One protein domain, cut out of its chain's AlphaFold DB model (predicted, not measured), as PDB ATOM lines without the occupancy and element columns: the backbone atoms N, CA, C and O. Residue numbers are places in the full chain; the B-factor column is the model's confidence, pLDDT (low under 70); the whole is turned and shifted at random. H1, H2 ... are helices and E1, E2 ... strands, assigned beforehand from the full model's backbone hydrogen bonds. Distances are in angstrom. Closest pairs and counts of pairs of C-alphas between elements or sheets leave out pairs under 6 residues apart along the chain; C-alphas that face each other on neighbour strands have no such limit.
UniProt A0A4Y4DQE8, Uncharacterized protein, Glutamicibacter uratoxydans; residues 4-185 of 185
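This is residues 4 to 185 of the 185 residues of an uncharacterized protein of Glutamicibacter uratoxydans (UniProt A0A4Y4DQE8). A strongly twisted sheet of five strands, E1 to E5, runs through the middle of this domain, with H3 packed on one face near E5 and H6 crossing the other side of the sheet at its E4 and E5 end. H2, H3 and H5 gather in a triangle on the H3 side, H4 lies out at one end beyond H5, and long stretches without named elements run round the body. The printed part has 182 residues, and along it you meet H1, H2, E1 to E5, H3, H4, H5 and H6; the sheet's order is E1 E2 E3 E4 E5, all antiparallel. The class is mixed, helices and strands, with under half of the residues in named elements. The whole is compact, with a radius of gyration of the C-alphas of 15.4 A, and rounded, spanning 45 by 37 by 31 A.

Begin at H1, residues 4 to 8, which only grazes the sheet, and go on to H2, residues 20 to 31, which is not on it. The two only just touch, with 3 pairs of C-alphas within 8 A, H2 with its residues 23 to 26 alone; the closest C-alphas are those of Lys 5 and Glu 23, 6.6 A apart. Next come E1, residues 56 to 58, E2, 77 to 82, E3, 89 to 94, E4, 100 to 106, and E5, 109 to 114. They form a meander, each strand the antiparallel neighbour of the one before, and each such pair is a hairpin. Look for N 56 and O 82 at 2.9 A between E1 and E2, N 80 and O 90 at 2.9 A between E2 and E3, N 93 and O 101 at 2.8 A between E3 and E4, and N 104 and O 111 at 2.8 A between E4 and E5. H3, residues 117 to 124, lies over E5 at a height over the sheet of 8.1 A, slantwise to the strands at 43 degrees on the local plane. H2, with residues 20 to 25 alone, touches H3 at a steep tilt of 47 degrees, the same way; the C-alphas of Pro 21 and Ala 117 are closest, 6.0 A apart. H4, residues 142 to 147, and H5, residues 149 to 159, meet only through their link. H5 touches H3 at a shallow tilt of 19 degrees, opposite ways, with the C-alphas of Arg 122 and Val 155 closest at 6.9 A. H6, residues 175 to 183, is at a height over the sheet of 9.4 A, across the strands at 72 degrees to E4 on the local plane. With H6 on one face and H3 on the other, the sheet makes three layers. In the six helices every O i to N i+4 pair is within hydrogen-bond range.

Find C-alpha 4 at (84.863, 117.258, 126.527), where H1 begins. H2 runs 16.5 A from its first to its last C-alpha. E4, the longest strand, starts at C-alpha 100 at (98.559, 120.617, 136.987) and runs 19.3 A; E3 and E5 each run 15.8 A and E2 14.4 A. Further on, H3 measures 10.5 A, H5 15.6 A and H6 12.7 A, ending at C-alpha 183 at (112.711, 109.730, 134.730).

The two C-alphas farthest apart are those of Gln 32 and Asn 185, at 46.2 A. The printed part has no cut. The long links are H1 to H2, H2 to E1, E1 to E2, H3 to H4 and H5 to H6. The mean pLDDT of the printed part is 93.5, and one residue is under 70, residue 185, the chain's last.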
ATOM      1  N   MET A   4      83.429 117.564 126.547       96.50
ATOM      2  CA  MET A   4      84.863 117.258 126.527       96.50
ATOM      3  C   MET A   4      85.331 116.644 127.854       96.50
ATOM      4  O   MET A   4      85.915 115.557 127.882       96.50
ATOM      5  N   LYS A   5      85.020 117.291 128.986       96.06
ATOM      6  CA  LYS A   5      85.396 116.782 130.311       96.06
ATOM      7  C   LYS A   5      84.720 115.449 130.617       96.06
ATOM      8  O   LYS A   5      85.378 114.562 131.160       96.06
ATOM      9  N   ASP A   6      83.444 115.292 130.263       95.69
ATOM     10  CA  ASP A   6      82.701 114.044 130.467       95.69
ATOM     11  C   ASP A   6      83.367 112.854 129.767       95.69
ATOM     12  O   ASP A   6      83.320 111.732 130.279       95.69
ATOM     13  N   GLN A   7      83.996 113.072 128.610       96.00
ATOM     14  CA  GLN A   7      84.747 112.022 127.922       96.00
ATOM     15  C   GLN A   7      86.121 111.791 128.549       96.00
ATOM     16  O   GLN A   7      86.466 110.644 128.846       96.00
ATOM     17  N   LEU A   8      86.883 112.856 128.801       95.44
ATOM     18  CA  LEU A   8      88.263 112.749 129.277       95.44
ATOM     19  C   LEU A   8      88.367 112.191 130.702       95.44
ATOM     20  O   LEU A   8      89.253 111.386 130.980       95.44
ATOM     21  N   ILE A   9      87.436 112.533 131.604       95.06
ATOM     22  CA  ILE A   9      87.489 112.097 133.013       95.06
ATOM     23  C   ILE A   9      87.453 110.571 133.176       95.06
ATOM     24  O   ILE A   9      87.948 110.039 134.164       95.06
ATOM     25  N   LYS A  10      86.901 109.853 132.192       93.25
ATOM     26  CA  LYS A  10      86.845 108.383 132.171       93.25
ATOM     27  C   LYS A  10      88.222 107.744 131.965       93.25
ATOM     28  O   LYS A  10      88.381 106.568 132.277       93.25
ATOM     29  N   LYS A  11      89.171 108.503 131.409       94.06
ATOM     30  CA  LYS A  11      90.508 108.056 130.999       94.06
ATOM     31  C   LYS A  11      91.625 108.652 131.869       94.06
ATOM     32  O   LYS A  11      92.776 108.263 131.706       94.06
ATOM     33  N   LEU A  12      91.303 109.584 132.773       94.81
ATOM     34  CA  LEU A  12      92.309 110.270 133.584       94.81
ATOM     35  C   LEU A  12      93.110 109.297 134.464       94.81
ATOM     36  O   LEU A  12      92.518 108.434 135.124       94.81
ATOM     37  N   PRO A  13      94.438 109.484 134.561       93.94
ATOM     38  CA  PRO A  13      95.255 108.801 135.547       93.94
ATOM     39  C   PRO A  13      94.794 109.090 136.979       93.94
ATOM     40  O   PRO A  13      94.200 110.127 137.290       93.94
ATOM     41  N   THR A  14      95.108 108.170 137.889       90.06
ATOM     42  CA  THR A  14      94.763 108.334 139.307       90.06
ATOM     43  C   THR A  14      95.446 109.572 139.890       90.06
ATOM     44  O   THR A  14      96.659 109.723 139.796       90.06
ATOM     45  N   GLY A  15      94.664 110.429 140.550       90.06
ATOM     46  CA  GLY A  15      95.160 111.649 141.193       90.06
ATOM     47  C   GLY A  15      95.183 112.880 140.285       90.06
ATOM     48  O   GLY A  15      95.404 113.973 140.790       90.06
ATOM     49  N   MET A  16      94.903 112.730 138.988       95.81
ATOM     50  CA  MET A  16      94.770 113.857 138.069       95.81
ATOM     51  C   MET A  16      93.330 114.376 138.037       95.81
ATOM     52  O   MET A  16      92.365 113.609 138.086       95.81
ATOM     53  N   THR A  17      93.175 115.693 137.918       95.75
ATOM     54  CA  THR A  17      91.874 116.350 137.757       95.75
ATOM     55  C   THR A  17      91.942 117.386 136.652       95.75
ATOM     56  O   THR A  17      92.936 118.099 136.557       95.75
ATOM     57  N   ILE A  18      90.869 117.525 135.869       97.38
ATOM     58  CA  ILE A  18      90.738 118.643 134.928       97.38
ATOM     59  C   ILE A  18      90.656 119.956 135.722       97.38
ATOM     60  O   ILE A  18      89.736 120.089 136.539       97.38
ATOM     61  N   PRO A  19      91.554 120.929 135.479       97.94
ATOM     62  CA  PRO A  19      91.472 122.234 136.116       97.94
ATOM     63  C   PRO A  19      90.178 122.968 135.757       97.94
ATOM     64  O   PRO A  19      89.726 122.965 134.613       97.94
ATOM     65  N   GLU A  20      89.600 123.645 136.741       97.81
ATOM     66  CA  GLU A  20      88.315 124.331 136.601       97.81
ATOM     67  C   GLU A  20      88.285 125.406 135.490       97.81
ATOM     68  O   GLU A  20      87.324 125.404 134.714       97.81
ATOM     69  N   PRO A  21      89.337 126.236 135.292       98.56
ATOM     70  CA  PRO A  21      89.384 127.180 134.172       98.56
ATOM     71  C   PRO A  21      89.291 126.500 132.801       98.56
ATOM     72  O   PRO A  21      88.602 126.993 131.909       98.56
ATOM     73  N   LEU A  22      89.942 125.342 132.643       98.50
ATOM     74  CA  LEU A  22      89.932 124.582 131.394       98.50
ATOM     75  C   LEU A  22      88.540 124.004 131.109       98.50
ATOM     76  O   LEU A  22      88.050 124.085 129.985       98.50
ATOM     77  N   GLU A  23      87.851 123.504 132.139       98.25
ATOM     78  CA  GLU A  23      86.454 123.087 132.008       98.25
ATOM     79  C   GLU A  23      85.546 124.253 131.592       98.25
ATOM     80  O   GLU A  23      84.684 124.071 130.728       98.25
ATOM     81  N   ARG A  24      85.704 125.448 132.179       98.62
ATOM     82  CA  ARG A  24      84.919 126.625 131.766       98.62
ATOM     83  C   ARG A  24      85.155 126.978 130.305       98.62
ATOM     84  O   ARG A  24      84.188 127.240 129.596       98.62
ATOM     85  N   ALA A  25      86.410 126.929 129.863       98.62
ATOM     86  CA  ALA A  25      86.778 127.191 128.480       98.62
ATOM     87  C   ALA A  25      86.107 126.205 127.523       98.62
ATOM     88  O   ALA A  25      85.464 126.629 126.565       98.62
ATOM     89  N   TRP A  26      86.156 124.906 127.827       98.50
ATOM     90  CA  TRP A  26      85.473 123.903 127.012       98.50
ATOM     91  C   TRP A  26      83.956 124.098 126.988       98.50
ATOM     92  O   TRP A  26      83.369 124.084 125.913       98.50
ATOM     93  N   ASN A  27      83.316 124.359 128.136       98.38
ATOM     94  CA  ASN A  27      81.876 124.654 128.166       98.38
ATOM     95  C   ASN A  27      81.528 125.878 127.308       98.38
ATOM     96  O   ASN A  27      80.486 125.901 126.657       98.38
ATOM     97  N   TRP A  28      82.371 126.912 127.331       98.56
ATOM     98  CA  TRP A  28      82.132 128.118 126.554       98.56
ATOM     99  C   TRP A  28      82.261 127.856 125.049       98.56
ATOM    100  O   TRP A  28      81.343 128.216 124.315       98.56
ATOM    101  N   MET A  29      83.322 127.174 124.599       98.12
ATOM    102  CA  MET A  29      83.500 126.792 123.186       98.12
ATOM    103  C   MET A  29      82.358 125.875 122.708       98.12
ATOM    104  O   MET A  29      81.820 126.046 121.614       98.12
ATOM    105  N   GLU A  30      81.930 124.932 123.551       97.44
ATOM    106  CA  GLU A  30      80.778 124.058 123.294       97.44
ATOM    107  C   GLU A  30      79.479 124.852 123.134       97.44
ATOM    108  O   GLU A  30      78.696 124.580 122.224       97.44
ATOM    109  N   ALA A  31      79.259 125.866 123.975       97.75
ATOM    110  CA  ALA A  31      78.089 126.736 123.889       97.75
ATOM    111  C   ALA A  31      78.065 127.588 122.608       97.75
ATOM    112  O   ALA A  31      76.979 127.951 122.153       97.75
ATOM    113  N   GLN A  32      79.228 127.866 122.008       97.12
ATOM    114  CA  GLN A  32      79.314 128.494 120.685       97.12
ATOM    115  C   GLN A  32      79.046 127.510 119.532       97.12
ATOM    116  O   GLN A  32      78.883 127.927 118.386       97.12
ATOM    117  N   GLY A  33      78.989 126.205 119.814       96.12
ATOM    118  CA  GLY A  33      78.833 125.161 118.802       96.12
ATOM    119  C   GLY A  33      80.122 124.851 118.039       96.12
ATOM    120  O   GLY A  33      80.051 124.402 116.898       96.12
ATOM    121  N   TRP A  34      81.291 125.103 118.635       96.31
ATOM    122  CA  TRP A  34      82.598 124.868 117.996       96.31
ATOM    123  C   TRP A  34      83.135 123.451 118.198       96.31
ATOM    124  O   TRP A  34      84.194 123.094 117.691       96.31
ATOM    125  N   GLY A  35      82.402 122.632 118.948       94.69
ATOM    126  CA  GLY A  35      82.693 121.216 119.089       94.69
ATOM    127  C   GLY A  35      82.067 120.397 117.972       94.69
ATOM    128  O   GLY A  35      80.963 120.692 117.513       94.69
ATOM    129  N   SER A  36      82.743 119.331 117.563       92.88
ATOM    130  CA  SER A  36      82.211 118.378 116.590       92.88
ATOM    131  C   SER A  36      82.772 116.976 116.849       92.88
ATOM    132  O   SER A  36      83.696 116.793 117.637       92.88
ATOM    133  N   GLY A  37      82.167 115.969 116.221       91.81
ATOM    134  CA  GLY A  37      82.384 114.562 116.555       91.81
ATOM    135  C   GLY A  37      81.550 114.115 117.756       91.81
ATOM    136  O   GLY A  37      80.739 114.873 118.289       91.81
ATOM    137  N   GLU A  38      81.735 112.865 118.171       89.69
ATOM    138  CA  GLU A  38      81.076 112.263 119.332       89.69
ATOM    139  C   GLU A  38      81.998 111.215 119.970       89.69
ATOM    140  O   GLU A  38      82.822 110.591 119.303       89.69
ATOM    141  N   GLY A  39      81.823 110.976 121.269       90.81
ATOM    142  CA  GLY A  39      82.499 109.902 121.986       90.81
ATOM    143  C   GLY A  39      84.010 110.083 121.995       90.81
ATOM    144  O   GLY A  39      84.503 111.050 122.564       90.81
ATOM    145  N   GLU A  40      84.733 109.127 121.413       88.00
ATOM    146  CA  GLU A  40      86.198 109.148 121.365       88.00
ATOM    147  C   GLU A  40      86.746 110.065 120.273       88.00
ATOM    148  O   GLU A  40      87.850 110.567 120.424       88.00
ATOM    149  N   GLU A  41      85.963 110.365 119.240       90.31
ATOM    150  CA  GLU A  41      86.364 111.231 118.124       90.31
ATOM    151  C   GLU A  41      85.935 112.691 118.344       90.31
ATOM    152  O   GLU A  41      85.898 113.488 117.403       90.31
ATOM    153  N   TYR A  42      85.540 113.047 119.571       95.19
ATOM    154  CA  TYR A  42      85.097 114.394 119.889       95.19
ATOM    155  C   TYR A  42      86.267 115.368 119.932       95.19
ATOM    156  O   TYR A  42      87.314 115.092 120.518       95.19
ATOM    157  N   PHE A  43      86.047 116.545 119.361       94.88
ATOM    158  CA  PHE A  43      87.040 117.598 119.300       94.88
ATOM    159  C   PHE A  43      86.440 118.978 119.505       94.88
ATOM    160  O   PHE A  43      85.243 119.194 119.301       94.88
ATOM    161  N   LEU A  44      87.303 119.925 119.868       96.12
ATOM    162  CA  LEU A  44      86.911 121.286 120.199       96.12
ATOM    163  C   LEU A  44      88.034 122.275 119.878       96.12
ATOM    164  O   LEU A  44      89.196 122.034 120.210       96.12
ATOM    165  N   THR A  45      87.678 123.395 119.254       96.31
ATOM    166  CA  THR A  45      88.604 124.478 118.897       96.31
ATOM    167  C   THR A  45      88.231 125.787 119.596       96.31
ATOM    168  O   THR A  45      87.057 126.013 119.898       96.31
ATOM    169  N   PRO A  46      89.202 126.690 119.826       95.75
ATOM    170  CA  PRO A  46      88.963 128.025 120.386       95.75
ATOM    171  C   PRO A  46      88.474 129.053 119.340       95.75
ATOM    172  O   PRO A  46      88.564 130.256 119.570       95.75
ATOM    173  N   TYR A  47      87.969 128.606 118.191       93.75
ATOM    174  CA  TYR A  47      87.407 129.444 117.127       93.75
ATOM    175  C   TYR A  47      86.413 128.636 116.283       93.75
ATOM    176  O   TYR A  47      86.413 127.401 116.303       93.75
ATOM    177  N   ALA A  48      85.573 129.345 115.529       89.81
ATOM    178  CA  ALA A  48      84.612 128.753 114.607       89.81
ATOM    179  C   ALA A  48      85.272 128.300 113.293       89.81
ATOM    180  O   ALA A  48      86.099 129.015 112.735       89.81
ATOM    181  N   GLY A  49      84.798 127.190 112.719       82.25
ATOM    182  CA  GLY A  49      85.139 126.787 111.351       82.25
ATOM    183  C   GLY A  49      85.970 125.509 111.269       82.25
ATOM    184  O   GLY A  49      85.786 124.587 112.061       82.25
ATOM    185  N   GLU A  50      86.820 125.422 110.245       75.88
ATOM    186  CA  GLU A  50      87.666 124.251 110.005       75.88
ATOM    187  C   GLU A  50      88.914 124.265 110.894       75.88
ATOM    188  O   GLU A  50      89.472 125.319 111.180       75.88
ATOM    189  N   ARG A  51      89.375 123.074 111.287       76.38
ATOM    190  CA  ARG A  51      90.524 122.848 112.178       76.38
ATOM    191  C   ARG A  51      91.852 123.127 111.475       76.38
ATOM    192  O   ARG A  51      92.558 122.198 111.098       76.38
ATOM    193  N   GLN A  52      92.135 124.399 111.234       75.12
ATOM    194  CA  GLN A  52      93.294 124.835 110.455       75.12
ATOM    195  C   GLN A  52      94.282 125.679 111.258       75.12
ATOM    196  O   GLN A  52      95.360 125.951 110.763       75.12
ATOM    197  N   MET A  53      93.923 126.142 112.451       82.19
ATOM    198  CA  MET A  53      94.722 127.079 113.240       82.19
ATOM    199  C   MET A  53      94.779 126.638 114.699       82.19
ATOM    200  O   MET A  53      93.748 126.356 115.301       82.19
ATOM    201  N   GLY A  54      95.969 126.621 115.277       88.31
ATOM    202  CA  GLY A  54      96.193 126.474 116.706       88.31
ATOM    203  C   GLY A  54      95.792 125.126 117.279       88.31
ATOM    204  O   GLY A  54      95.713 124.106 116.599       88.31
ATOM    205  N   ILE A  55      95.557 125.145 118.586       94.69
ATOM    206  CA  ILE A  55      95.258 123.946 119.356       94.69
ATOM    207  C   ILE A  55      93.905 123.336 118.968       94.69
ATOM    208  O   ILE A  55      92.884 124.026 118.863       94.69
ATOM    209  N   VAL A  56      93.878 122.012 118.854       95.94
ATOM    210  CA  VAL A  56      92.656 121.220 118.705       95.94
ATOM    211  C   VAL A  56      92.552 120.278 119.894       95.94
ATOM    212  O   VAL A  56      93.260 119.273 119.968       95.94
ATOM    213  N   PHE A  57      91.651 120.575 120.831       96.94
ATOM    214  CA  PHE A  57      91.354 119.650 121.922       96.94
ATOM    215  C   PHE A  57      90.669 118.404 121.368       96.94
ATOM    216  O   PHE A  57      89.782 118.524 120.521       96.94
ATOM    217  N   SER A  58      91.047 117.222 121.856       95.31
ATOM    218  CA  SER A  58      90.497 115.953 121.375       95.31
ATOM    219  C   SER A  58      90.475 114.870 122.452       95.31
ATOM    220  O   SER A  58      91.306 114.852 123.361       95.31
ATOM    221  N   THR A  59      89.523 113.944 122.338       95.00
ATOM    222  CA  THR A  59      89.280 112.858 123.305       95.00
ATOM    223  C   THR A  59      90.002 111.538 123.005       95.00
ATOM    224  O   THR A  59      89.889 110.578 123.781       95.00
ATOM    225  N   ASP A  60      90.722 111.475 121.886       93.25
ATOM    226  CA  ASP A  60      91.447 110.300 121.375       93.25
ATOM    227  C   ASP A  60      92.975 110.439 121.418       93.25
ATOM    228  O   ASP A  60      93.674 109.551 120.936       93.25
ATOM    229  N   ARG A  61      93.521 111.539 121.948       93.94
ATOM    230  CA  ARG A  61      94.975 111.737 121.960       93.94
ATOM    231  C   ARG A  61      95.643 110.714 122.880       93.94
ATOM    232  O   ARG A  61      95.161 110.436 123.977       93.94
ATOM    233  N   THR A  62      96.754 110.154 122.413       93.25
ATOM    234  CA  THR A  62      97.540 109.133 123.116       93.25
ATOM    235  C   THR A  62      98.984 109.602 123.256       93.25
ATOM    236  O   THR A  62      99.415 110.509 122.555       93.25
ATOM    237  N   LEU A  63      99.739 108.999 124.176       93.94
ATOM    238  CA  LEU A  63     101.187 109.212 124.275       93.94
ATOM    239  C   LEU A  63     101.978 108.273 123.348       93.94
ATOM    240  O   LEU A  63     103.203 108.231 123.430       93.94
ATOM    241  N   GLU A  64     101.301 107.501 122.492       89.75
ATOM    242  CA  GLU A  64     101.937 106.499 121.633       89.75
ATOM    243  C   GLU A  64     103.014 107.145 120.750       89.75
ATOM    244  O   GLU A  64     102.800 108.199 120.151       89.75
ATOM    245  N   GLY A  65     104.193 106.523 120.699       86.81
ATOM    246  CA  GLY A  65     105.361 107.065 120.000       86.81
ATOM    247  C   GLY A  65     106.200 108.058 120.813       86.81
ATOM    248  O   GLY A  65     107.339 108.310 120.427       86.81
ATOM    249  N   TRP A  66     105.691 108.554 121.946       88.62
ATOM    250  CA  TRP A  66     106.430 109.408 122.884       88.62
ATOM    251  C   TRP A  66     106.742 108.695 124.198       88.62
ATOM    252  O   TRP A  66     107.885 108.693 124.643       88.62
ATOM    253  N   PHE A  67     105.722 108.084 124.806       90.56
ATOM    254  CA  PHE A  67     105.806 107.367 126.073       90.56
ATOM    255  C   PHE A  67     104.968 106.092 126.029       90.56
ATOM    256  O   PHE A  67     103.796 106.108 125.658       90.56
ATOM    257  N   GLU A  68     105.564 104.989 126.473       90.12
ATOM    258  CA  GLU A  68     104.913 103.679 126.525       90.12
ATOM    259  C   GLU A  68     104.267 103.426 127.892       90.12
ATOM    260  O   GLU A  68     104.796 103.819 128.939       90.12
ATOM    261  N   GLU A  69     103.148 102.699 127.899       87.94
ATOM    262  CA  GLU A  69     102.499 102.279 129.142       87.94
ATOM    263  C   GLU A  69     103.479 101.513 130.048       87.94
ATOM    264  O   GLU A  69     104.130 100.547 129.645       87.94
ATOM    265  N   GLY A  70     103.567 101.938 131.311       86.19
ATOM    266  CA  GLY A  70     104.462 101.347 132.308       86.19
ATOM    267  C   GLY A  70     105.843 101.997 132.402       86.19
ATOM    268  O   GLY A  70     106.591 101.659 133.324       86.19
ATOM    269  N   GLN A  71     106.178 102.948 131.522       91.38
ATOM    270  CA  GLN A  71     107.327 103.826 131.739       91.38
ATOM    271  C   GLN A  71     107.102 104.735 132.955       91.38
ATOM    272  O   GLN A  71     105.970 105.094 133.300       91.38
ATOM    273  N   ASN A  72     108.198 105.104 133.622       92.06
ATOM    274  CA  ASN A  72     108.149 106.048 134.733       92.06
ATOM    275  C   ASN A  72     107.570 107.386 134.244       92.06
ATOM    276  O   ASN A  72     107.899 107.836 133.153       92.06
ATOM    277  N   GLY A  73     106.679 107.996 135.025       92.31
ATOM    278  CA  GLY A  73     106.019 109.255 134.673       92.31
ATOM    279  C   GLY A  73     104.848 109.152 133.687       92.31
ATOM    280  O   GLY A  73     104.125 110.137 133.550       92.31
ATOM    281  N   PHE A  74     104.580 107.991 133.070       94.44
ATOM    282  CA  PHE A  74     103.428 107.816 132.167       94.44
ATOM    283  C   PHE A  74     102.099 108.202 132.844       94.44
ATOM    284  O   PHE A  74     101.270 108.893 132.263       94.44
ATOM    285  N   ASP A  75     101.915 107.836 134.117       95.00
ATOM    286  CA  ASP A  75     100.721 108.164 134.910       95.00
ATOM    287  C   ASP A  75     100.629 109.644 135.329       95.00
ATOM    288  O   ASP A  75      99.641 110.053 135.942       95.00
ATOM    289  N   LYS A  76     101.659 110.448 135.041       96.94
ATOM    290  CA  LYS A  76     101.707 111.891 135.322       96.94
ATOM    291  C   LYS A  76     101.385 112.743 134.110       96.94
ATOM    292  O   LYS A  76     101.276 113.955 134.264       96.94
ATOM    293  N   MET A  77     101.206 112.143 132.941       97.19
ATOM    294  CA  MET A  77     100.902 112.850 131.706       97.19
ATOM    295  C   MET A  77      99.545 112.419 131.170       97.19
ATOM    296  O   MET A  77      99.176 111.248 131.228       97.19
ATOM    297  N   PHE A  78      98.790 113.374 130.636       97.88
ATOM    298  CA  PHE A  78      97.521 113.084 129.985       97.88
ATOM    299  C   PHE A  78      97.325 113.978 128.756       97.88
ATOM    300  O   PHE A  78      97.098 115.181 128.919       97.88
ATOM    301  N   PRO A  79      97.420 113.416 127.538       97.62
ATOM    302  CA  PRO A  79      97.155 114.132 126.296       97.62
ATOM    303  C   PRO A  79      95.738 114.693 126.256       97.62
ATOM    304  O   PRO A  79      94.776 113.996 126.577       97.62
ATOM    305  N   ILE A  80      95.606 115.947 125.832       97.62
ATOM    306  CA  ILE A  80      94.304 116.616 125.701       97.62
ATOM    307  C   ILE A  80      94.116 117.303 124.352       97.62
ATOM    308  O   ILE A  80      92.998 117.717 124.043       97.62
ATOM    309  N   ALA A  81      95.180 117.463 123.563       96.81
ATOM    310  CA  ALA A  81      95.111 118.216 122.325       96.81
ATOM    311  C   ALA A  81      96.211 117.861 121.323       96.81
ATOM    312  O   ALA A  81      97.273 117.364 121.684       96.81
ATOM    313  N   GLU A  82      95.944 118.195 120.068       95.44
ATOM    314  CA  GLU A  82      96.946 118.414 119.029       95.44
ATOM    315  C   GLU A  82      97.335 119.897 119.036       95.44
ATOM    316  O   GLU A  82      96.457 120.758 119.145       95.44
ATOM    317  N   ILE A  83      98.633 120.192 118.987       94.50
ATOM    318  CA  ILE A  83      99.172 121.560 119.108       94.50
ATOM    319  C   ILE A  83      99.942 122.033 117.872       94.50
ATOM    320  O   ILE A  83     100.262 123.217 117.788       94.50
ATOM    321  N   SER A  84     100.211 121.137 116.924       88.69
ATOM    322  CA  SER A  84     100.901 121.420 115.662       88.69
ATOM    323  C   SER A  84     100.474 120.423 114.581       88.69
ATOM    324  O   SER A  84     100.057 119.302 114.886       88.69
ATOM    325  N   GLY A  85     100.583 120.819 113.310       81.00
ATOM    326  CA  GLY A  85     100.140 120.012 112.166       81.00
ATOM    327  C   GLY A  85     101.032 118.804 111.852       81.00
ATOM    328  O   GLY A  85     100.707 118.003 110.974       81.00
ATOM    329  N   ASP A  86     102.157 118.664 112.553       81.94
ATOM    330  CA  ASP A  86     103.091 117.538 112.461       81.94
ATOM    331  C   ASP A  86     102.823 116.431 113.500       81.94
ATOM    332  O   ASP A  86     103.575 115.456 113.572       81.94
ATOM    333  N   GLY A  87     101.729 116.544 114.261       84.31
ATOM    334  CA  GLY A  87     101.330 115.568 115.274       84.31
ATOM    335  C   GLY A  87     101.839 115.879 116.681       84.31
ATOM    336  O   GLY A  87     101.800 114.994 117.539       84.31
ATOM    337  N   GLY A  88     102.299 117.106 116.937       92.62
ATOM    338  CA  GLY A  88     102.636 117.549 118.283       92.62
ATOM    339  C   GLY A  88     101.431 117.500 119.222       92.62
ATOM    340  O   GLY A  88     100.289 117.786 118.845       92.62
ATOM    341  N   ILE A  89     101.690 117.133 120.475       96.12
ATOM    342  CA  ILE A  89     100.661 116.827 121.471       96.12
ATOM    343  C   ILE A  89     100.739 117.806 122.634       96.12
ATOM    344  O   ILE A  89     101.775 117.937 123.280       96.12
ATOM    345  N   GLY A  90      99.611 118.443 122.942       97.50
ATOM    346  CA  GLY A  90      99.411 119.195 124.177       97.50
ATOM    347  C   GLY A  90      98.850 118.288 125.267       97.50
ATOM    348  O   GLY A  90      97.861 117.575 125.050       97.50
ATOM    349  N   LEU A  91      99.456 118.320 126.451       98.25
ATOM    350  CA  LEU A  91      99.107 117.449 127.570       98.25
ATOM    351  C   LEU A  91      99.028 118.197 128.903       98.25
ATOM    352  O   LEU A  91      99.634 119.253 129.091       98.25
ATOM    353  N   MET A  92      98.283 117.618 129.845       98.56
ATOM    354  CA  MET A  92      98.367 117.969 131.262       98.56
ATOM    355  C   MET A  92      99.477 117.166 131.924       98.56
ATOM    356  O   MET A  92      99.577 115.953 131.724       98.56
ATOM    357  N   TRP A  93     100.244 117.836 132.771       98.25
ATOM    358  CA  TRP A  93     101.309 117.255 133.567       98.25
ATOM    359  C   TRP A  93     101.007 117.419 135.059       98.25
ATOM    360  O   TRP A  93     100.906 118.535 135.568       98.25
ATOM    361  N   LEU A  94     100.860 116.294 135.762       97.69
ATOM    362  CA  LEU A  94     100.709 116.239 137.214       97.69
ATOM    363  C   LEU A  94     102.080 116.360 137.883       97.69
ATOM    364  O   LEU A  94     102.875 115.413 137.887       97.69
ATOM    365  N   ARG A  95     102.332 117.522 138.486       95.19
ATOM    366  CA  ARG A  95     103.580 117.837 139.183       95.19
ATOM    367  C   ARG A  95     103.644 117.152 140.550       95.19
ATOM    368  O   ARG A  95     102.648 116.687 141.106       95.19
ATOM    369  N   GLY A  96     104.851 117.088 141.117       90.38
ATOM    370  CA  GLY A  96     105.104 116.435 142.410       90.38
ATOM    371  C   GLY A  96     104.431 117.102 143.619       90.38
ATOM    372  O   GLY A  96     104.288 116.465 144.660       90.38
ATOM    373  N   ASP A  97     104.007 118.358 143.488       90.81
ATOM    374  CA  ASP A  97     103.215 119.100 144.478       90.81
ATOM    375  C   ASP A  97     101.699 118.848 144.360       90.81
ATOM    376  O   ASP A  97     100.944 119.256 145.243       90.81
ATOM    377  N   GLY A  98     101.259 118.124 143.324       91.62
ATOM    378  CA  GLY A  98      99.857 117.834 143.037       91.62
ATOM    379  C   GLY A  98      99.170 118.853 142.125       91.62
ATOM    380  O   GLY A  98      97.995 118.665 141.814       91.62
ATOM    381  N   GLU A  99      99.875 119.898 141.685       95.25
ATOM    382  CA  GLU A  99      99.356 120.882 140.733       95.25
ATOM    383  C   GLU A  99      99.431 120.365 139.287       95.25
ATOM    384  O   GLU A  99     100.226 119.481 138.948       95.25
ATOM    385  N   ILE A 100      98.589 120.931 138.420       98.06
ATOM    386  CA  ILE A 100      98.559 120.617 136.987       98.06
ATOM    387  C   ILE A 100      99.213 121.748 136.198       98.06
ATOM    388  O   ILE A 100      98.697 122.866 136.171       98.06
ATOM    389  N   ALA A 101     100.296 121.418 135.498       98.25
ATOM    390  CA  ALA A 101     100.878 122.246 134.449       98.25
ATOM    391  C   ALA A 101     100.496 121.714 133.060       98.25
ATOM    392  O   ALA A 101      99.915 120.635 132.919       98.25
ATOM    393  N   PHE A 102     100.826 122.483 132.029       98.44
ATOM    394  CA  PHE A 102     100.555 122.172 130.632       98.44
ATOM    395  C   PHE A 102     101.861 122.131 129.865       98.44
ATOM    396  O   PHE A 102     102.684 123.040 129.989       98.44
ATOM    397  N   ALA A 103     102.036 121.089 129.067       97.81
ATOM    398  CA  ALA A 103     103.261 120.845 128.325       97.81
ATOM    399  C   ALA A 103     102.963 120.368 126.903       97.81
ATOM    400  O   ALA A 103     101.852 119.914 126.604       97.81
ATOM    401  N   GLY A 104     103.960 120.508 126.040       96.00
ATOM    402  CA  GLY A 104     103.962 120.036 124.667       96.00
ATOM    403  C   GLY A 104     104.976 118.914 124.473       96.00
ATOM    404  O   GLY A 104     106.045 118.914 125.083       96.00
ATOM    405  N   LEU A 105     104.634 117.967 123.607       95.06
ATOM    406  CA  LEU A 105     105.557 117.023 122.986       95.06
ATOM    407  C   LEU A 105     105.537 117.317 121.488       95.06
ATOM    408  O   LEU A 105     104.527 117.056 120.834       95.06
ATOM    409  N   GLY A 106     106.603 117.920 120.967       90.69
ATOM    410  CA  GLY A 106     106.686 118.367 119.573       90.69
ATOM    411  C   GLY A 106     107.996 117.955 118.910       90.69
ATOM    412  O   GLY A 106     108.852 117.328 119.534       90.69
ATOM    413  N   GLY A 107     108.177 118.325 117.640       83.44
ATOM    414  CA  GLY A 107     109.323 117.891 116.828       83.44
ATOM    415  C   GLY A 107     110.707 118.217 117.411       83.44
ATOM    416  O   GLY A 107     111.685 117.555 117.059       83.44
ATOM    417  N   PHE A 108     110.793 119.191 118.322       85.19
ATOM    418  CA  PHE A 108     112.031 119.604 118.993       85.19
ATOM    419  C   PHE A 108     112.208 119.044 120.411       85.19
ATOM    420  O   PHE A 108     113.234 119.311 121.029       85.19
ATOM    421  N   GLY A 109     111.265 118.236 120.897       90.00
ATOM    422  CA  GLY A 109     111.311 117.623 122.223       90.00
ATOM    423  C   GLY A 109     110.149 118.038 123.134       90.00
ATOM    424  O   GLY A 109     109.175 118.644 122.672       90.00
ATOM    425  N   PRO A 110     110.214 117.656 124.421       94.38
ATOM    426  CA  PRO A 110     109.275 118.095 125.446       94.38
ATOM    427  C   PRO A 110     109.526 119.556 125.848       94.38
ATOM    428  O   PRO A 110     110.671 119.966 125.989       94.38
ATOM    429  N   PHE A 111     108.468 120.331 126.087       95.75
ATOM    430  CA  PHE A 111     108.579 121.711 126.582       95.75
ATOM    431  C   PHE A 111     107.363 122.123 127.415       95.75
ATOM    432  O   PHE A 111     106.257 121.600 127.250       95.75
ATOM    433  N   LEU A 112     107.549 123.088 128.310       97.00
ATOM    434  CA  LEU A 112     106.484 123.672 129.111       97.00
ATOM    435  C   LEU A 112     105.693 124.701 128.287       97.00
ATOM    436  O   LEU A 112     106.250 125.633 127.715       97.00
ATOM    437  N   LEU A 113     104.365 124.574 128.279       96.94
ATOM    438  CA  LEU A 113     103.461 125.554 127.665       96.94
ATOM    439  C   LEU A 113     103.007 126.599 128.688       96.94
ATOM    440  O   LEU A 113     102.994 127.798 128.406       96.94
ATOM    441  N   ALA A 114     102.605 126.144 129.877       97.31
ATOM    442  CA  ALA A 114     102.135 127.006 130.953       97.31
ATOM    443  C   ALA A 114     102.133 126.288 132.307       97.31
ATOM    444  O   ALA A 114     101.835 125.097 132.400       97.31
ATOM    445  N   GLU A 115     102.377 127.032 133.383       96.94
ATOM    446  CA  GLU A 115     102.336 126.487 134.747       96.94
ATOM    447  C   GLU A 115     100.925 126.407 135.339       96.94
ATOM    448  O   GLU A 115     100.721 125.729 136.342       96.94
ATOM    449  N   SER A 116      99.954 127.097 134.736       97.50
ATOM    450  CA  SER A 116      98.580 127.158 135.227       97.50
ATOM    451  C   SER A 116      97.571 127.062 134.087       97.50
ATOM    452  O   SER A 116      97.855 127.413 132.942       97.50
ATOM    453  N   ALA A 117      96.346 126.637 134.408       98.38
ATOM    454  CA  ALA A 117      95.274 126.565 133.418       98.38
ATOM    455  C   ALA A 117      94.893 127.941 132.860       98.38
ATOM    456  O   ALA A 117      94.530 128.043 131.696       98.38
ATOM    457  N   ILE A 118      94.995 129.007 133.659       98.56
ATOM    458  CA  ILE A 118      94.707 130.363 133.181       98.56
ATOM    459  C   ILE A 118      95.793 130.813 132.202       98.56
ATOM    460  O   ILE A 118      95.462 131.335 131.140       98.56
ATOM    461  N   ASP A 119      97.068 130.569 132.506       98.31
ATOM    462  CA  ASP A 119      98.164 130.915 131.597       98.31
ATOM    463  C   ASP A 119      98.122 130.096 130.311       98.31
ATOM    464  O   ASP A 119      98.320 130.643 129.230       98.31
ATOM    465  N   PHE A 120      97.734 128.826 130.399       98.56
ATOM    466  CA  PHE A 120      97.503 128.003 129.219       98.56
ATOM    467  C   PHE A 120      96.404 128.588 128.319       98.56
ATOM    468  O   PHE A 120      96.580 128.705 127.108       98.56
ATOM    469  N   LEU A 121      95.287 129.034 128.902       98.69
ATOM    470  CA  LEU A 121      94.214 129.690 128.146       98.69
ATOM    471  C   LEU A 121      94.647 131.047 127.579       98.69
ATOM    472  O   LEU A 121      94.223 131.400 126.480       98.69
ATOM    473  N   ARG A 122      95.503 131.798 128.287       98.44
ATOM    474  CA  ARG A 122      96.107 133.039 127.773       98.44
ATOM    475  C   ARG A 122      96.995 132.756 126.564       98.44
ATOM    476  O   ARG A 122      96.857 133.464 125.573       98.44
ATOM    477  N   LEU A 123      97.830 131.717 126.610       98.06
ATOM    478  CA  LEU A 123      98.646 131.280 125.475       98.06
ATOM    479  C   LEU A 123      97.770 130.927 124.264       98.06
ATOM    480  O   LEU A 123      97.984 131.456 123.176       98.06
ATOM    481  N   ILE A 124      96.736 130.106 124.454       97.50
ATOM    482  CA  ILE A 124      95.809 129.730 123.370       97.50
ATOM    483  C   ILE A 124      95.105 130.965 122.789       97.50
ATOM    484  O   ILE A 124      94.933 131.077 121.580       97.50
ATOM    485  N   ALA A 125      94.729 131.922 123.638       98.00
ATOM    486  CA  ALA A 125      94.068 133.162 123.238       98.00
ATOM    487  C   ALA A 125      94.959 134.139 122.449       98.00
ATOM    488  O   ALA A 125      94.448 135.125 121.907       98.00
ATOM    489  N   ILE A 126      96.272 133.898 122.371       97.00
ATOM    490  CA  ILE A 126      97.128 134.591 121.398       97.00
ATOM    491  C   ILE A 126      96.694 134.217 119.978       97.00
ATOM    492  O   ILE A 126      96.677 135.085 119.111       97.00
ATOM    493  N   GLY A 127      96.272 132.965 119.790       94.56
ATOM    494  CA  GLY A 127      95.743 132.456 118.536       94.56
ATOM    495  C   GLY A 127      96.821 132.120 117.530       94.56
ATOM    496  O   GLY A 127      96.681 132.501 116.388       94.56
ATOM    497  N   LYS A 128      97.896 131.454 117.953       92.31
ATOM    498  CA  LYS A 128      98.959 130.980 117.053       92.31
ATOM    499  C   LYS A 128      98.473 129.810 116.206       92.31
ATOM    500  O   LYS A 128      97.705 128.996 116.715       92.31
ATOM    501  N   HIS A 129      98.978 129.667 114.982       91.00
ATOM    502  CA  HIS A 129      98.726 128.477 114.161       91.00
ATOM    503  C   HIS A 129      99.278 127.186 114.782       91.00
ATOM    504  O   HIS A 129      98.627 126.153 114.677       91.00
ATOM    505  N   GLU A 130     100.405 127.245 115.491       92.19
ATOM    506  CA  GLU A 130     100.969 126.106 116.226       92.19
ATOM    507  C   GLU A 130     101.513 126.559 117.585       92.19
ATOM    508  O   GLU A 130     101.984 127.692 117.742       92.19
ATOM    509  N   LEU A 131     101.464 125.668 118.577       93.06
ATOM    510  CA  LEU A 131     102.107 125.864 119.875       93.06
ATOM    511  C   LEU A 131     103.391 125.033 119.928       93.06
ATOM    512  O   LEU A 131     103.449 124.025 120.619       93.06
ATOM    513  N   ASP A 132     104.411 125.462 119.189       89.44
ATOM    514  CA  ASP A 132     105.759 124.887 119.242       89.44
ATOM    515  C   ASP A 132     106.722 125.823 119.982       89.44
ATOM    516  O   ASP A 132     106.633 127.046 119.838       89.44
ATOM    517  N   SER A 133     107.660 125.246 120.738       87.00
ATOM    518  CA  SER A 133     108.713 125.946 121.490       87.00
ATOM    519  C   SER A 133     109.416 127.074 120.715       87.00
ATOM    520  O   SER A 133     109.668 128.138 121.279       87.00
ATOM    521  N   LEU A 134     109.671 126.900 119.412       86.44
ATOM    522  CA  LEU A 134     110.363 127.897 118.583       86.44
ATOM    523  C   LEU A 134     109.459 129.050 118.127       86.44
ATOM    524  O   LEU A 134     109.952 130.086 117.676       86.44
ATOM    525  N   LEU A 135     108.140 128.875 118.216       88.12
ATOM    526  CA  LEU A 135     107.136 129.814 117.714       88.12
ATOM    527  C   LEU A 135     106.463 130.616 118.832       88.12
ATOM    528  O   LEU A 135     105.799 131.619 118.552       88.12
ATOM    529  N   LEU A 136     106.624 130.222 120.101       89.31
ATOM    530  CA  LEU A 136     105.957 130.859 121.245       89.31
ATOM    531  C   LEU A 136     106.250 132.365 121.344       89.31
ATOM    532  O   LEU A 136     105.331 133.158 121.573       89.31
ATOM    533  N   THR A 137     107.487 132.778 121.068       92.12
ATOM    534  CA  THR A 137     107.933 134.180 121.157       92.12
ATOM    535  C   THR A 137     107.591 135.025 119.930       92.12
ATOM    536  O   THR A 137     107.805 136.236 119.942       92.12
ATOM    537  N   MET A 138     107.087 134.417 118.854       91.81
ATOM    538  CA  MET A 138     106.644 135.144 117.661       91.81
ATOM    539  C   MET A 138     105.243 135.734 117.883       91.81
ATOM    540  O   MET A 138     104.524 135.313 118.786       91.81
ATOM    541  N   GLU A 139     104.829 136.720 117.096       92.69
ATOM    542  CA  GLU A 139     103.417 137.130 117.071       92.69
ATOM    543  C   GLU A 139     102.601 136.108 116.265       92.69
ATOM    544  O   GLU A 139     103.157 135.408 115.418       92.69
ATOM    545  N   ALA A 140     101.306 135.980 116.561       91.62
ATOM    546  CA  ALA A 140     100.389 135.243 115.691       91.62
ATOM    547  C   ALA A 140     100.171 136.018 114.384       91.62
ATOM    548  O   ALA A 140     100.209 137.253 114.385       91.62
ATOM    549  N   GLU A 141      99.924 135.313 113.282       92.31
ATOM    550  CA  GLU A 141      99.552 135.982 112.034       92.31
ATOM    551  C   GLU A 141      98.157 136.622 112.150       92.31
ATOM    552  O   GLU A 141      97.307 136.185 112.931       92.31
ATOM    553  N   ASP A 142      97.897 137.665 111.351       90.00
ATOM    554  CA  ASP A 142      96.651 138.444 111.417       90.00
ATOM    555  C   ASP A 142      95.392 137.566 111.283       90.00
ATOM    556  O   ASP A 142      94.383 137.808 111.953       90.00
ATOM    557  N   GLU A 143      95.435 136.552 110.414       90.38
ATOM    558  CA  GLU A 143      94.317 135.631 110.198       90.38
ATOM    559  C   GLU A 143      94.051 134.768 111.438       90.38
ATOM    560  O   GLU A 143      92.905 134.646 111.879       90.38
ATOM    561  N   GLU A 144      95.112 134.251 112.055       89.44
ATOM    562  CA  GLU A 144      95.045 133.383 113.228       89.44
ATOM    563  C   GLU A 144      94.531 134.156 114.455       89.44
ATOM    564  O   GLU A 144      93.599 133.721 115.148       89.44
ATOM    565  N   ALA A 145      95.072 135.361 114.671       91.00
ATOM    566  CA  ALA A 145      94.646 136.268 115.731       91.00
ATOM    567  C   ALA A 145      93.180 136.698 115.552       91.00
ATOM    568  O   ALA A 145      92.431 136.803 116.529       91.00
ATOM    569  N   THR A 146      92.746 136.915 114.303       93.44
ATOM    570  CA  THR A 146      91.351 137.243 113.980       93.44
ATOM    571  C   THR A 146      90.420 136.072 114.286       93.44
ATOM    572  O   THR A 146      89.367 136.288 114.888       93.44
ATOM    573  N   ALA A 147      90.804 134.841 113.937       92.94
ATOM    574  CA  ALA A 147      90.012 133.648 114.237       92.94
ATOM    575  C   ALA A 147      89.793 133.469 115.750       92.94
ATOM    576  O   ALA A 147      88.684 133.161 116.189       92.94
ATOM    577  N   HIS A 148      90.815 133.744 116.563       95.75
ATOM    578  CA  HIS A 148      90.767 133.582 118.021       95.75
ATOM    579  C   HIS A 148      90.201 134.794 118.776       95.75
ATOM    580  O   HIS A 148      90.107 134.760 120.006       95.75
ATOM    581  N   ALA A 149      89.811 135.872 118.090       96.25
ATOM    582  CA  ALA A 149      89.437 137.135 118.728       96.25
ATOM    583  C   ALA A 149      88.266 137.004 119.725       96.25
ATOM    584  O   ALA A 149      88.268 137.649 120.780       96.25
ATOM    585  N   GLU A 150      87.280 136.153 119.423       97.62
ATOM    586  CA  GLU A 150      86.149 135.889 120.322       97.62
ATOM    587  C   GLU A 150      86.590 135.144 121.585       97.62
ATOM    588  O   GLU A 150      86.261 135.566 122.696       97.62
ATOM    589  N   PHE A 151      87.397 134.090 121.433       98.25
ATOM    590  CA  PHE A 151      87.942 133.347 122.567       98.25
ATOM    591  C   PHE A 151      88.859 134.216 123.421       98.25
ATOM    592  O   PHE A 151      88.727 134.235 124.642       98.25
ATOM    593  N   ARG A 152      89.716 135.026 122.793       98.31
ATOM    594  CA  ARG A 152      90.555 136.010 123.483       98.31
ATOM    595  C   ARG A 152      89.728 136.977 124.320       98.31
ATOM    596  O   ARG A 152      90.037 137.199 125.488       98.31
ATOM    597  N   SER A 153      88.666 137.529 123.737       98.44
ATOM    598  CA  SER A 153      87.762 138.448 124.437       98.44
ATOM    599  C   SER A 153      87.085 137.772 125.630       98.44
ATOM    600  O   SER A 153      86.973 138.374 126.702       98.44
ATOM    601  N   TRP A 154      86.677 136.512 125.469       98.62
ATOM    602  CA  TRP A 154      86.107 135.723 126.552       98.62
ATOM    603  C   TRP A 154      87.121 135.448 127.670       98.62
ATOM    604  O   TRP A 154      86.803 135.724 128.822       98.62
ATOM    605  N   VAL A 155      88.348 135.006 127.361       98.75
ATOM    606  CA  VAL A 155      89.405 134.745 128.361       98.75
ATOM    607  C   VAL A 155      89.694 135.993 129.201       98.75
ATOM    608  O   VAL A 155      89.744 135.916 130.429       98.75
ATOM    609  N   ILE A 156      89.826 137.156 128.553       98.56
ATOM    610  CA  ILE A 156      90.049 138.440 129.235       98.56
ATOM    611  C   ILE A 156      88.889 138.755 130.185       98.56
ATOM    612  O   ILE A 156      89.110 139.113 131.342       98.56
ATOM    613  N   SER A 157      87.649 138.614 129.712       98.44
ATOM    614  CA  SER A 157      86.461 138.956 130.497       98.44
ATOM    615  C   SER A 157      86.185 137.975 131.639       98.44
ATOM    616  O   SER A 157      85.764 138.410 132.708       98.44
ATOM    617  N   GLU A 158      86.354 136.673 131.412       98.50
ATOM    618  CA  GLU A 158      86.012 135.618 132.373       98.50
ATOM    619  C   GLU A 158      87.010 135.575 133.531       98.50
ATOM    620  O   GLU A 158      86.615 135.454 134.691       98.50
ATOM    621  N   PHE A 159      88.304 135.704 133.226       98.31
ATOM    622  CA  PHE A 159      89.369 135.549 134.219       98.31
ATOM    623  C   PHE A 159      89.968 136.879 134.686       98.31
ATOM    624  O   PHE A 159      90.763 136.886 135.623       98.31
ATOM    625  N   GLY A 160      89.588 138.007 134.076       98.06
ATOM    626  CA  GLY A 160      90.115 139.326 134.437       98.06
ATOM    627  C   GLY A 160      91.618 139.454 134.183       98.06
ATOM    628  O   GLY A 160      92.320 140.101 134.960       98.06
ATOM    629  N   VAL A 161      92.112 138.803 133.128       98.38
ATOM    630  CA  VAL A 161      93.535 138.741 132.760       98.38
ATOM    631  C   VAL A 161      93.817 139.506 131.474       98.38
ATOM    632  O   VAL A 161      92.922 139.751 130.669       98.38
ATOM    633  N   GLU A 162      95.085 139.829 131.243       97.69
ATOM    634  CA  GLU A 162      95.554 140.324 129.951       97.69
ATOM    635  C   GLU A 162      96.122 139.176 129.115       97.69
ATOM    636  O   GLU A 162      96.882 138.337 129.611       97.69
ATOM    637  N   VAL A 163      95.786 139.157 127.828       97.69
ATOM    638  CA  VAL A 163      96.403 138.255 126.852       97.69
ATOM    639  C   VAL A 163      97.487 139.045 126.111       97.69
ATOM    640  O   VAL A 163      97.164 140.109 125.570       97.69
ATOM    641  N   PRO A 164      98.748 138.582 126.090       96.56
ATOM    642  CA  PRO A 164      99.826 139.277 125.390       96.56
ATOM    643  C   PRO A 164      99.732 139.098 123.859       96.56
ATOM    644  O   PRO A 164      98.796 138.484 123.341       96.56
ATOM    645  N   LEU A 165     100.657 139.709 123.112       94.00
ATOM    646  CA  LEU A 165     100.790 139.509 121.655       94.00
ATOM    647  C   LEU A 165     101.697 138.320 121.315       94.00
ATOM    648  O   LEU A 165     101.452 137.607 120.349       94.00
ATOM    649  N   THR A 166     102.713 138.095 122.142       94.25
ATOM    650  CA  THR A 166     103.627 136.953 122.086       94.25
ATOM    651  C   THR A 166     103.588 136.232 123.425       94.25
ATOM    652  O   THR A 166     103.165 136.811 124.430       94.25
ATOM    653  N   TRP A 167     104.029 134.980 123.462       95.56
ATOM    654  CA  TRP A 167     104.262 134.304 124.731       95.56
ATOM    655  C   TRP A 167     105.698 134.517 125.207       95.56
ATOM    656  O   TRP A 167     106.521 135.122 124.513       95.56
ATOM    657  N   GLU A 168     105.960 134.065 126.425       90.50
ATOM    658  CA  GLU A 168     107.292 134.082 127.012       90.50
ATOM    659  C   GLU A 168     108.161 132.989 126.377       90.50
ATOM    660  O   GLU A 168     107.658 131.998 125.843       90.50
ATOM    661  N   GLU A 169     109.475 133.203 126.401       85.62
ATOM    662  CA  GLU A 169     110.441 132.172 126.029       85.62
ATOM    663  C   GLU A 169     110.334 130.998 127.011       85.62
ATOM    664  O   GLU A 169     110.102 131.212 128.206       85.62
ATOM    665  N   CYS A 170     110.499 129.766 126.518       83.25
ATOM    666  CA  CYS A 170     110.568 128.605 127.399       83.25
ATOM    667  C   CYS A 170     111.699 128.809 128.422       83.25
ATOM    668  O   CYS A 170     112.772 129.297 128.051       83.25
ATOM    669  N   PRO A 171     111.497 128.463 129.705       85.75
ATOM    670  CA  PRO A 171     112.569 128.579 130.681       85.75
ATOM    671  C   PRO A 171     113.779 127.724 130.268       85.75
ATOM    672  O   PRO A 171     113.604 126.653 129.701       85.75
ATOM    673  N   ASP A 172     114.993 128.177 130.591       85.88
ATOM    674  CA  ASP A 172     116.232 127.410 130.400       85.88
ATOM    675  C   ASP A 172     116.929 127.200 131.765       85.88
ATOM    676  O   ASP A 172     117.389 128.177 132.379       85.88
ATOM    677  N   PRO A 173     116.984 125.960 132.295       87.44
ATOM    678  CA  PRO A 173     116.442 124.734 131.698       87.44
ATOM    679  C   PRO A 173     114.907 124.668 131.763       87.44
ATOM    680  O   PRO A 173     114.302 125.180 132.715       87.44
ATOM    681  N   ASP A 174     114.287 123.988 130.793       94.81
ATOM    682  CA  ASP A 174     112.835 123.794 130.768       94.81
ATOM    683  C   ASP A 174     112.421 122.813 131.885       94.81
ATOM    684  O   ASP A 174     112.978 121.714 131.987       94.81
ATOM    685  N   PRO A 175     111.467 123.169 132.770       95.31
ATOM    686  CA  PRO A 175     111.113 122.322 133.906       95.31
ATOM    687  C   PRO A 175     110.480 120.987 133.516       95.31
ATOM    688  O   PRO A 175     110.610 120.019 134.268       95.31
ATOM    689  N   PHE A 176     109.753 120.940 132.396       96.50
ATOM    690  CA  PHE A 176     109.136 119.716 131.907       96.50
ATOM    691  C   PHE A 176     110.185 118.824 131.247       96.50
ATOM    692  O   PHE A 176     110.257 117.646 131.585       96.50
ATOM    693  N   GLU A 177     111.057 119.385 130.410       95.31
ATOM    694  CA  GLU A 177     112.196 118.655 129.836       95.31
ATOM    695  C   GLU A 177     113.095 118.065 130.932       95.31
ATOM    696  O   GLU A 177     113.313 116.854 130.975       95.31
ATOM    697  N   ALA A 178     113.520 118.882 131.900       95.38
ATOM    698  CA  ALA A 178     114.351 118.431 133.016       95.38
ATOM    699  C   ALA A 178     113.665 117.347 133.866       95.38
ATOM    700  O   ALA A 178     114.321 116.459 134.421       95.38
ATOM    701  N   TRP A 179     112.334 117.400 133.992       96.19
ATOM    702  CA  TRP A 179     111.577 116.340 134.649       96.19
ATOM    703  C   TRP A 179     111.614 115.045 133.840       96.19
ATOM    704  O   TRP A 179     111.902 114.006 134.429       96.19
ATOM    705  N   ILE A 180     111.389 115.101 132.525       94.62
ATOM    706  CA  ILE A 180     111.461 113.938 131.631       94.62
ATOM    707  C   ILE A 180     112.837 113.267 131.728       94.62
ATOM    708  O   ILE A 180     112.911 112.066 131.989       94.62
ATOM    709  N   GLU A 181     113.922 114.037 131.636       93.62
ATOM    710  CA  GLU A 181     115.295 113.526 131.777       93.62
ATOM    711  C   GLU A 181     115.539 112.850 133.136       93.62
ATOM    712  O   GLU A 181     116.287 111.876 133.252       93.62
ATOM    713  N   SER A 182     114.894 113.338 134.200       93.75
ATOM    714  CA  SER A 182     115.009 112.737 135.532       93.75
ATOM    715  C   SER A 182     114.334 111.365 135.647       93.75
ATOM    716  O   SER A 182     114.664 110.614 136.561       93.75
ATOM    717  N   LEU A 183     113.409 111.022 134.741       91.12
ATOM    718  CA  LEU A 183     112.711 109.730 134.730       91.12
ATOM    719  C   LEU A 183     113.568 108.604 134.140       91.12
ATOM    720  O   LEU A 183     113.302 107.435 134.431       91.12
ATOM    721  N   GLU A 184     114.554 108.955 133.311       80.56
ATOM    722  CA  GLU A 184     115.477 108.022 132.651       80.56
ATOM    723  C   GLU A 184     116.682 107.634 133.528       80.56
ATOM    724  O   GLU A 184     117.399 106.681 133.209       80.56
ATOM    725  N   ASN A 185     116.892 108.358 134.635       59.75
ATOM    726  CA  ASN A 185     117.983 108.167 135.597       59.75
ATOM    727  C   ASN A 185     117.562 107.334 136.818       59.75
ATOM    728  O   ASN A 185     118.424 106.573 137.324       59.75
TER     729      ASN A 185